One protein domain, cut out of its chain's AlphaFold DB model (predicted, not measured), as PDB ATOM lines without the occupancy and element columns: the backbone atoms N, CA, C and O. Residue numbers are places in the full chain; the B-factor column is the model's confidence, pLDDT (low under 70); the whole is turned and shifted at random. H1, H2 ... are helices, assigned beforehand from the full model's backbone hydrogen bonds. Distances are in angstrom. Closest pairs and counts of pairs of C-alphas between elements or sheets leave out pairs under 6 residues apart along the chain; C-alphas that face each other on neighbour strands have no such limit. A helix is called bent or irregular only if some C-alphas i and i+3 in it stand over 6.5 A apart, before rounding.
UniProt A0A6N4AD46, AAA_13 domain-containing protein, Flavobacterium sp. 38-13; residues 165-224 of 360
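This is residues 165 to 224 of the 360 residues of the protein "AAA_13 domain-containing protein" of Flavobacterium sp. 38-13 (UniProt A0A6N4AD46). Four helices are laid round a flat, open frame with an empty middle: H1 makes one side, H2 sets off from near the start of H1 at about a right angle, short H3 turns the far corner, and H4 comes back towards the end of H1. The ring is not firmly closed, for H4 only comes close to H1. The printed part has 60 residues, with four named helices in the order H1, H2, H3, H4 and no named strand; the class is all helix. It is only just loose, close to compact, with a radius of gyration of the C-alphas of 12.7 A, and spans 37 by 30 by 13 A.

Begin with H1, residues 169 to 181, and look for H2, residues 190 to 200: they touch, with residues 170 to 174 of H1 alone. Their closest C-alphas, of Thr 171 and Lys 190, are 5.4 A apart, and their lines are about perpendicular at 87 degrees. Next comes H3, residues 204 to 207, close to H2 but not clearly touching; the closest C-alphas, of Ile 200 and Phe 207, are 6.8 A apart. H4, residues 212 to 222, is apart from H2 and from H3. It is close to H1 but not clearly touching, with the C-alphas of His 181 and Asn 219 closest at 7.3 A, about perpendicular at 88 degrees. Every O i to N i+4 pair is within hydrogen-bond range in H1 and H4, and 5 of 7 in H2; H3 is too short for such a pair.

Find C-alpha 169 at (163.615, 197.003, 130.447); from there H1 runs 17.0 A to C-alpha 181. H2 runs 15.1 A from C-alpha 190 at (167.427, 195.899, 138.598), and is neither bent nor irregular, but only just: C-alphas 192 and 195 are 6.3 A apart. H3 has four residues, and H4 runs 15.5 A to C-alpha 222 at (184.909, 202.645, 137.863).

The two C-alphas farthest apart, of Gly 165 and Lys 213, are 37.0 A apart. The printed part has no cut and no long link. Residues 165 to 166 are under 70 in pLDDT.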
ATOM      1  N   GLY A 165     160.446 189.765 134.279       68.50
ATOM      2  CA  GLY A 165     161.475 188.733 134.450       68.50
ATOM      3  C   GLY A 165     162.880 189.137 133.973       68.50
ATOM      4  O   GLY A 165     163.403 190.185 134.364       68.50
ATOM      5  N   TYR A 166     163.498 188.272 133.159       65.44
ATOM      6  CA  TYR A 166     164.847 188.450 132.596       65.44
ATOM      7  C   TYR A 166     164.886 189.324 131.329       65.44
ATOM      8  O   TYR A 166     165.969 189.674 130.872       65.44
ATOM      9  N   THR A 167     163.726 189.689 130.773       74.25
ATOM     10  CA  THR A 167     163.595 190.453 129.516       74.25
ATOM     11  C   THR A 167     163.012 191.854 129.711       74.25
ATOM     12  O   THR A 167     162.876 192.596 128.745       74.25
ATOM     13  N   GLY A 168     162.639 192.221 130.939       84.81
ATOM     14  CA  GLY A 168     162.118 193.550 131.254       84.81
ATOM     15  C   GLY A 168     163.163 194.648 131.048       84.81
ATOM     16  O   GLY A 168     164.365 194.408 131.191       84.81
ATOM     17  N   LYS A 169     162.715 195.878 130.764       87.38
ATOM     18  CA  LYS A 169     163.615 197.003 130.447       87.38
ATOM     19  C   LYS A 169     164.595 197.308 131.573       87.38
ATOM     20  O   LYS A 169     165.764 197.550 131.300       87.38
ATOM     21  N   PHE A 170     164.163 197.234 132.836       90.00
ATOM     22  CA  PHE A 170     165.068 197.429 133.973       90.00
ATOM     23  C   PHE A 170     166.190 196.389 134.003       90.00
ATOM     24  O   PHE A 170     167.319 196.731 134.340       90.00
ATOM     25  N   THR A 171     165.902 195.133 133.652       89.88
ATOM     26  CA  THR A 171     166.918 194.075 133.578       89.88
ATOM     27  C   THR A 171     167.894 194.341 132.436       89.88
ATOM     28  O   THR A 171     169.098 194.258 132.655       89.88
ATOM     29  N   LEU A 172     167.386 194.699 131.251       90.69
ATOM     30  CA  LEU A 172     168.213 194.995 130.078       90.69
ATOM     31  C   LEU A 172     169.140 196.189 130.324       90.69
ATOM     32  O   LEU A 172     170.344 196.042 130.172       90.69
ATOM     33  N   ILE A 173     168.604 197.313 130.807       91.81
ATOM     34  CA  ILE A 173     169.390 198.519 131.113       91.81
ATOM     35  C   ILE A 173     170.402 198.247 132.230       91.81
ATOM     36  O   ILE A 173     171.539 198.691 132.158       91.81
ATOM     37  N   SER A 174     170.022 197.494 133.270       92.44
ATOM     38  CA  SER A 174     170.983 197.142 134.327       92.44
ATOM     39  C   SER A 174     172.132 196.301 133.781       92.44
ATOM     40  O   SER A 174     173.271 196.498 134.188       92.44
ATOM     41  N   LYS A 175     171.834 195.378 132.859       92.44
ATOM     42  CA  LYS A 175     172.842 194.548 132.206       92.44
ATOM     43  C   LYS A 175     173.739 195.378 131.286       92.44
ATOM     44  O   LYS A 175     174.944 195.226 131.362       92.44
ATOM     45  N   GLU A 176     173.170 196.280 130.493       94.00
ATOM     46  CA  GLU A 176     173.922 197.234 129.667       94.00
ATOM     47  C   GLU A 176     174.879 198.070 130.528       94.00
ATOM     48  O   GLU A 176     176.068 198.129 130.247       94.00
ATOM     49  N   ILE A 177     174.411 198.606 131.662       92.50
ATOM     50  CA  ILE A 177     175.269 199.343 132.602       92.50
ATOM     51  C   ILE A 177     176.368 198.447 133.184       92.50
ATOM     52  O   ILE A 177     177.532 198.851 133.238       92.50
ATOM     53  N   GLN A 178     176.019 197.234 133.616       92.56
ATOM     54  CA  GLN A 178     176.988 196.277 134.143       92.56
ATOM     55  C   GLN A 178     178.065 195.932 133.104       92.56
ATOM     56  O   GLN A 178     179.250 195.909 133.433       92.56
ATOM     57  N   ASP A 179     177.664 195.653 131.870       91.56
ATOM     58  CA  ASP A 179     178.547 195.150 130.824       91.56
ATOM     59  C   ASP A 179     179.379 196.288 130.211       91.56
ATOM     60  O   ASP A 179     180.594 196.154 130.074       91.56
ATOM     61  N   GLU A 180     178.763 197.427 129.892       89.38
ATOM     62  CA  GLU A 180     179.400 198.512 129.136       89.38
ATOM     63  C   GLU A 180     180.095 199.552 130.023       89.38
ATOM     64  O   GLU A 180     181.182 200.031 129.687       89.38
ATOM     65  N   HIS A 181     179.499 199.903 131.167       88.69
ATOM     66  CA  HIS A 181     180.058 200.922 132.060       88.69
ATOM     67  C   HIS A 181     180.931 200.318 133.157       88.69
ATOM     68  O   HIS A 181     181.977 200.880 133.477       88.69
ATOM     69  N   PHE A 182     180.537 199.167 133.706       89.06
ATOM     70  CA  PHE A 182     181.289 198.495 134.770       89.06
ATOM     71  C   PHE A 182     182.199 197.372 134.271       89.06
ATOM     72  O   PHE A 182     182.908 196.785 135.084       89.06
ATOM     73  N   LEU A 183     182.195 197.053 132.970       88.00
ATOM     74  CA  LEU A 183     182.996 195.969 132.382       88.00
ATOM     75  C   LEU A 183     182.821 194.626 133.115       88.00
ATOM     76  O   LEU A 183     183.758 193.841 133.238       88.00
ATOM     77  N   SER A 184     181.624 194.375 133.653       88.75
ATOM     78  CA  SER A 184     181.308 193.241 134.530       88.75
ATOM     79  C   SER A 184     182.138 193.132 135.822       88.75
ATOM     80  O   SER A 184     182.003 192.141 136.538       88.75
ATOM     81  N   LEU A 185     182.935 194.148 136.175       86.25
ATOM     82  CA  LEU A 185     183.695 194.205 137.431       86.25
ATOM     83  C   LEU A 185     182.770 194.412 138.635       86.25
ATOM     84  O   LEU A 185     182.990 193.858 139.710       86.25
ATOM     85  N   ILE A 186     181.705 195.193 138.445       86.88
ATOM     86  CA  ILE A 186     180.719 195.510 139.478       86.88
ATOM     87  C   ILE A 186     179.386 194.884 139.084       86.88
ATOM     88  O   ILE A 186     178.800 195.216 138.053       86.88
ATOM     89  N   ARG A 187     178.860 194.000 139.936       91.75
ATOM     90  CA  ARG A 187     177.531 193.417 139.729       91.75
ATOM     91  C   ARG A 187     176.462 194.502 139.859       91.75
ATOM     92  O   ARG A 187     176.286 195.064 140.939       91.75
ATOM     93  N   PHE A 188     175.688 194.726 138.799       93.00
ATOM     94  CA  PHE A 188     174.637 195.739 138.780       93.00
ATOM     95  C   PHE A 188     173.337 195.171 138.219       93.00
ATOM     96  O   PHE A 188     173.259 194.675 137.101       93.00
ATOM     97  N   THR A 189     172.287 195.204 139.034       92.81
ATOM     98  CA  THR A 189     171.012 194.550 138.726       92.81
ATOM     99  C   THR A 189     169.846 195.519 138.871       92.81
ATOM    100  O   THR A 189     169.982 196.606 139.434       92.81
ATOM    101  N   LYS A 190     168.648 195.091 138.457       90.06
ATOM    102  CA  LYS A 190     167.427 195.899 138.598       90.06
ATOM    103  C   LYS A 190     167.133 196.340 140.037       90.06
ATOM    104  O   LYS A 190     166.499 197.373 140.238       90.06
ATOM    105  N   THR A 191     167.608 195.588 141.032       90.81
ATOM    106  CA  THR A 191     167.500 195.948 142.454       90.81
ATOM    107  C   THR A 191     168.316 197.199 142.790       90.81
ATOM    108  O   THR A 191     167.896 197.985 143.629       90.81
ATOM    109  N   ASN A 192     169.445 197.414 142.107       93.69
ATOM    110  CA  ASN A 192     170.281 198.607 142.242       93.69
ATOM    111  C   ASN A 192     169.712 199.784 141.432       93.69
ATOM    112  O   ASN A 192     169.672 200.911 141.919       93.69
ATOM    113  N   LEU A 193     169.231 199.514 140.213       92.19
ATOM    114  CA  LEU A 193     168.757 200.540 139.284       92.19
ATOM    115  C   LEU A 193     167.449 201.217 139.733       92.19
ATOM    116  O   LEU A 193     167.321 202.436 139.632       92.19
ATOM    117  N   LYS A 194     166.467 200.459 140.240       90.00
ATOM    118  CA  LYS A 194     165.137 201.000 140.594       90.00
ATOM    119  C   LYS A 194     165.173 202.122 141.653       90.00
ATOM    120  O   LYS A 194     164.505 203.140 141.442       90.00
ATOM    121  N   PRO A 195     165.935 201.996 142.759       92.62
ATOM    122  CA  PRO A 195     166.118 203.094 143.709       92.62
ATOM    123  C   PRO A 195     166.760 204.333 143.079       92.62
ATOM    124  O   PRO A 195     166.314 205.446 143.348       92.62
ATOM    125  N   ILE A 196     167.760 204.149 142.207       92.19
ATOM    126  CA  ILE A 196     168.442 205.255 141.518       92.19
ATOM    127  C   ILE A 196     167.453 205.997 140.619       92.19
ATOM    128  O   ILE A 196     167.315 207.209 140.747       92.19
ATOM    129  N   ILE A 197     166.687 205.277 139.792       90.06
ATOM    130  CA  ILE A 197     165.652 205.871 138.929       90.06
ATOM    131  C   ILE A 197     164.644 206.677 139.752       90.06
ATOM    132  O   ILE A 197     164.293 207.794 139.385       90.06
ATOM    133  N   SER A 198     164.217 206.140 140.895       89.31
ATOM    134  CA  SER A 198     163.267 206.823 141.779       89.31
ATOM    135  C   SER A 198     163.820 208.127 142.356       89.31
ATOM    136  O   SER A 198     163.035 209.027 142.634       89.31
ATOM    137  N   LYS A 199     165.145 208.230 142.523       90.38
ATOM    138  CA  LYS A 199     165.835 209.431 143.005       90.38
ATOM    139  C   LYS A 199     166.062 210.462 141.895       90.38
ATOM    140  O   LYS A 199     165.940 211.651 142.156       90.38
ATOM    141  N   ILE A 200     166.405 210.020 140.682       91.44
ATOM    142  CA  ILE A 200     166.788 210.925 139.582       91.44
ATOM    143  C   ILE A 200     165.603 211.423 138.753       91.44
ATOM    144  O   ILE A 200     165.719 212.460 138.110       91.44
ATOM    145  N   LYS A 201     164.475 210.696 138.732       88.00
ATOM    146  CA  LYS A 201     163.343 210.976 137.825       88.00
ATOM    147  C   LYS A 201     162.787 212.401 137.947       88.00
ATOM    148  O   LYS A 201     162.309 212.939 136.955       88.00
ATOM    149  N   ASP A 202     162.847 212.979 139.146       88.75
ATOM    150  CA  ASP A 202     162.251 214.281 139.455       88.75
ATOM    151  C   ASP A 202     163.243 215.436 139.217       88.75
ATOM    152  O   ASP A 202     162.835 216.593 139.175       88.75
ATOM    153  N   ASP A 203     164.537 215.136 139.037       88.75
ATOM    154  CA  ASP A 203     165.608 216.135 138.945       88.75
ATOM    155  C   ASP A 203     166.800 215.645 138.105       88.75
ATOM    156  O   ASP A 203     167.936 215.547 138.562       88.75
ATOM    157  N   LEU A 204     166.535 215.298 136.844       87.75
ATOM    158  CA  LEU A 204     167.535 214.719 135.940       87.75
ATOM    159  C   LEU A 204     168.761 215.620 135.736       87.75
ATOM    160  O   LEU A 204     169.882 215.118 135.680       87.75
ATOM    161  N   ASN A 205     168.562 216.938 135.639       88.25
ATOM    162  CA  ASN A 205     169.633 217.880 135.306       88.25
ATOM    163  C   ASN A 205     170.753 217.885 136.352       88.25
ATOM    164  O   ASN A 205     171.920 217.985 135.981       88.25
ATOM    165  N   ASN A 206     170.416 217.711 137.631       89.12
ATOM    166  CA  ASN A 206     171.403 217.679 138.708       89.12
ATOM    167  C   ASN A 206     172.243 216.390 138.739       89.12
ATOM    168  O   ASN A 206     173.273 216.358 139.406       89.12
ATOM    169  N   PHE A 207     171.842 215.339 138.016       88.25
ATOM    170  CA  PHE A 207     172.598 214.083 137.917       88.25
ATOM    171  C   PHE A 207     173.373 213.938 136.601       88.25
ATOM    172  O   PHE A 207     174.069 212.940 136.410       88.25
ATOM    173  N   ILE A 208     173.272 214.908 135.686       89.94
ATOM    174  CA  ILE A 208     174.015 214.887 134.424       89.94
ATOM    175  C   ILE A 208     175.389 215.521 134.640       89.94
ATOM    176  O   ILE A 208     175.523 216.737 134.782       89.94
ATOM    177  N   VAL A 209     176.429 214.689 134.579       90.06
ATOM    178  CA  VAL A 209     177.815 215.164 134.508       90.06
ATOM    179  C   VAL A 209     178.042 215.786 133.129       90.06
ATOM    180  O   VAL A 209     178.159 215.088 132.122       90.06
ATOM    181  N   SER A 210     178.048 217.118 133.085       90.62
ATOM    182  CA  SER A 210     178.156 217.889 131.838       90.62
ATOM    183  C   SER A 210     179.609 218.115 131.404       90.62
ATOM    184  O   SER A 210     179.880 218.292 130.214       90.62
ATOM    185  N   ASP A 211     180.556 218.100 132.348       93.06
ATOM    186  CA  ASP A 211     181.982 218.197 132.042       93.06
ATOM    187  C   ASP A 211     182.507 216.852 131.515       93.06
ATOM    188  O   ASP A 211     182.521 215.833 132.207       93.06
ATOM    189  N   LYS A 212     182.991 216.856 130.269       92.38
ATOM    190  CA  LYS A 212     183.570 215.673 129.619       92.38
ATOM    191  C   LYS A 212     184.815 215.147 130.331       92.38
ATOM    192  O   LYS A 212     185.066 213.945 130.278       92.38
ATOM    193  N   LYS A 213     185.613 216.020 130.954       90.50
ATOM    194  CA  LYS A 213     186.820 215.614 131.687       90.50
ATOM    195  C   LYS A 213     186.448 214.880 132.965       90.50
ATOM    196  O   LYS A 213     186.989 213.809 133.218       90.50
ATOM    197  N   GLU A 214     185.500 215.429 133.716       89.69
ATOM    198  CA  GLU A 214     184.959 214.796 134.920       89.69
ATOM    199  C   GLU A 214     184.321 213.444 134.585       89.69
ATOM    200  O   GLU A 214     184.625 212.440 135.226       89.69
ATOM    201  N   LEU A 215     183.519 213.387 133.517       90.12
ATOM    202  CA  LEU A 215     182.908 212.143 133.056       90.12
ATOM    203  C   LEU A 215     183.958 211.085 132.681       90.12
ATOM    204  O   LEU A 215     183.813 209.924 133.058       90.12
ATOM    205  N   SER A 216     185.016 211.475 131.960       89.12
ATOM    206  CA  SER A 216     186.123 210.569 131.628       89.12
ATOM    207  C   SER A 216     186.812 210.049 132.887       89.12
ATOM    208  O   SER A 216     187.020 208.849 133.014       89.12
ATOM    209  N   TYR A 217     187.110 210.936 133.836       88.75
ATOM    210  CA  TYR A 217     187.766 210.580 135.090       88.75
ATOM    211  C   TYR A 217     186.929 209.602 135.932       88.75
ATOM    212  O   TYR A 217     187.451 208.592 136.403       88.75
ATOM    213  N   LEU A 218     185.621 209.842 136.071       88.62
ATOM    214  CA  LEU A 218     184.708 208.924 136.764       88.62
ATOM    215  C   LEU A 218     184.629 207.558 136.072       88.62
ATOM    216  O   LEU A 218     184.617 206.527 136.743       88.62
ATOM    217  N   ASN A 219     184.605 207.542 134.736       87.56
ATOM    218  CA  ASN A 219     184.612 206.310 133.952       87.56
ATOM    219  C   ASN A 219     185.891 205.494 134.198       87.56
ATOM    220  O   ASN A 219     185.819 204.277 134.353       87.56
ATOM    221  N   ASP A 220     187.046 206.156 134.280       88.06
ATOM    222  CA  ASP A 220     188.329 205.496 134.535       88.06
ATOM    223  C   ASP A 220     188.406 204.920 135.958       88.06
ATOM    224  O   ASP A 220     188.896 203.806 136.132       88.06
ATOM    225  N   ILE A 221     187.862 205.613 136.969       87.88
ATOM    226  CA  ILE A 221     187.794 205.112 138.358       87.88
ATOM    227  C   ILE A 221     186.999 203.807 138.439       87.88
ATOM    228  O   ILE A 221     187.416 202.850 139.087       87.88
ATOM    229  N   VAL A 222     185.838 203.778 137.796       86.56
ATOM    230  CA  VAL A 222     184.909 202.645 137.863       86.56
ATOM    231  C   VAL A 222     185.465 201.403 137.158       86.56
ATOM    232  O   VAL A 222     185.094 200.280 137.495       86.56
ATOM    233  N   LYS A 223     186.380 201.596 136.204       86.25
ATOM    234  CA  LYS A 223     187.011 200.534 135.410       86.25
ATOM    235  C   LYS A 223     188.292 199.968 136.024       86.25
ATOM    236  O   LYS A 223     188.919 199.110 135.406       86.25
ATOM    237  N   VAL A 224     188.694 200.418 137.213       85.00
ATOM    238  CA  VAL A 224     189.860 199.864 137.911       85.00
ATOM    239  C   VAL A 224     189.558 198.421 138.334       85.00
ATOM    240  O   VAL A 224     188.809 198.183 139.277       85.00
TER     241      VAL A 224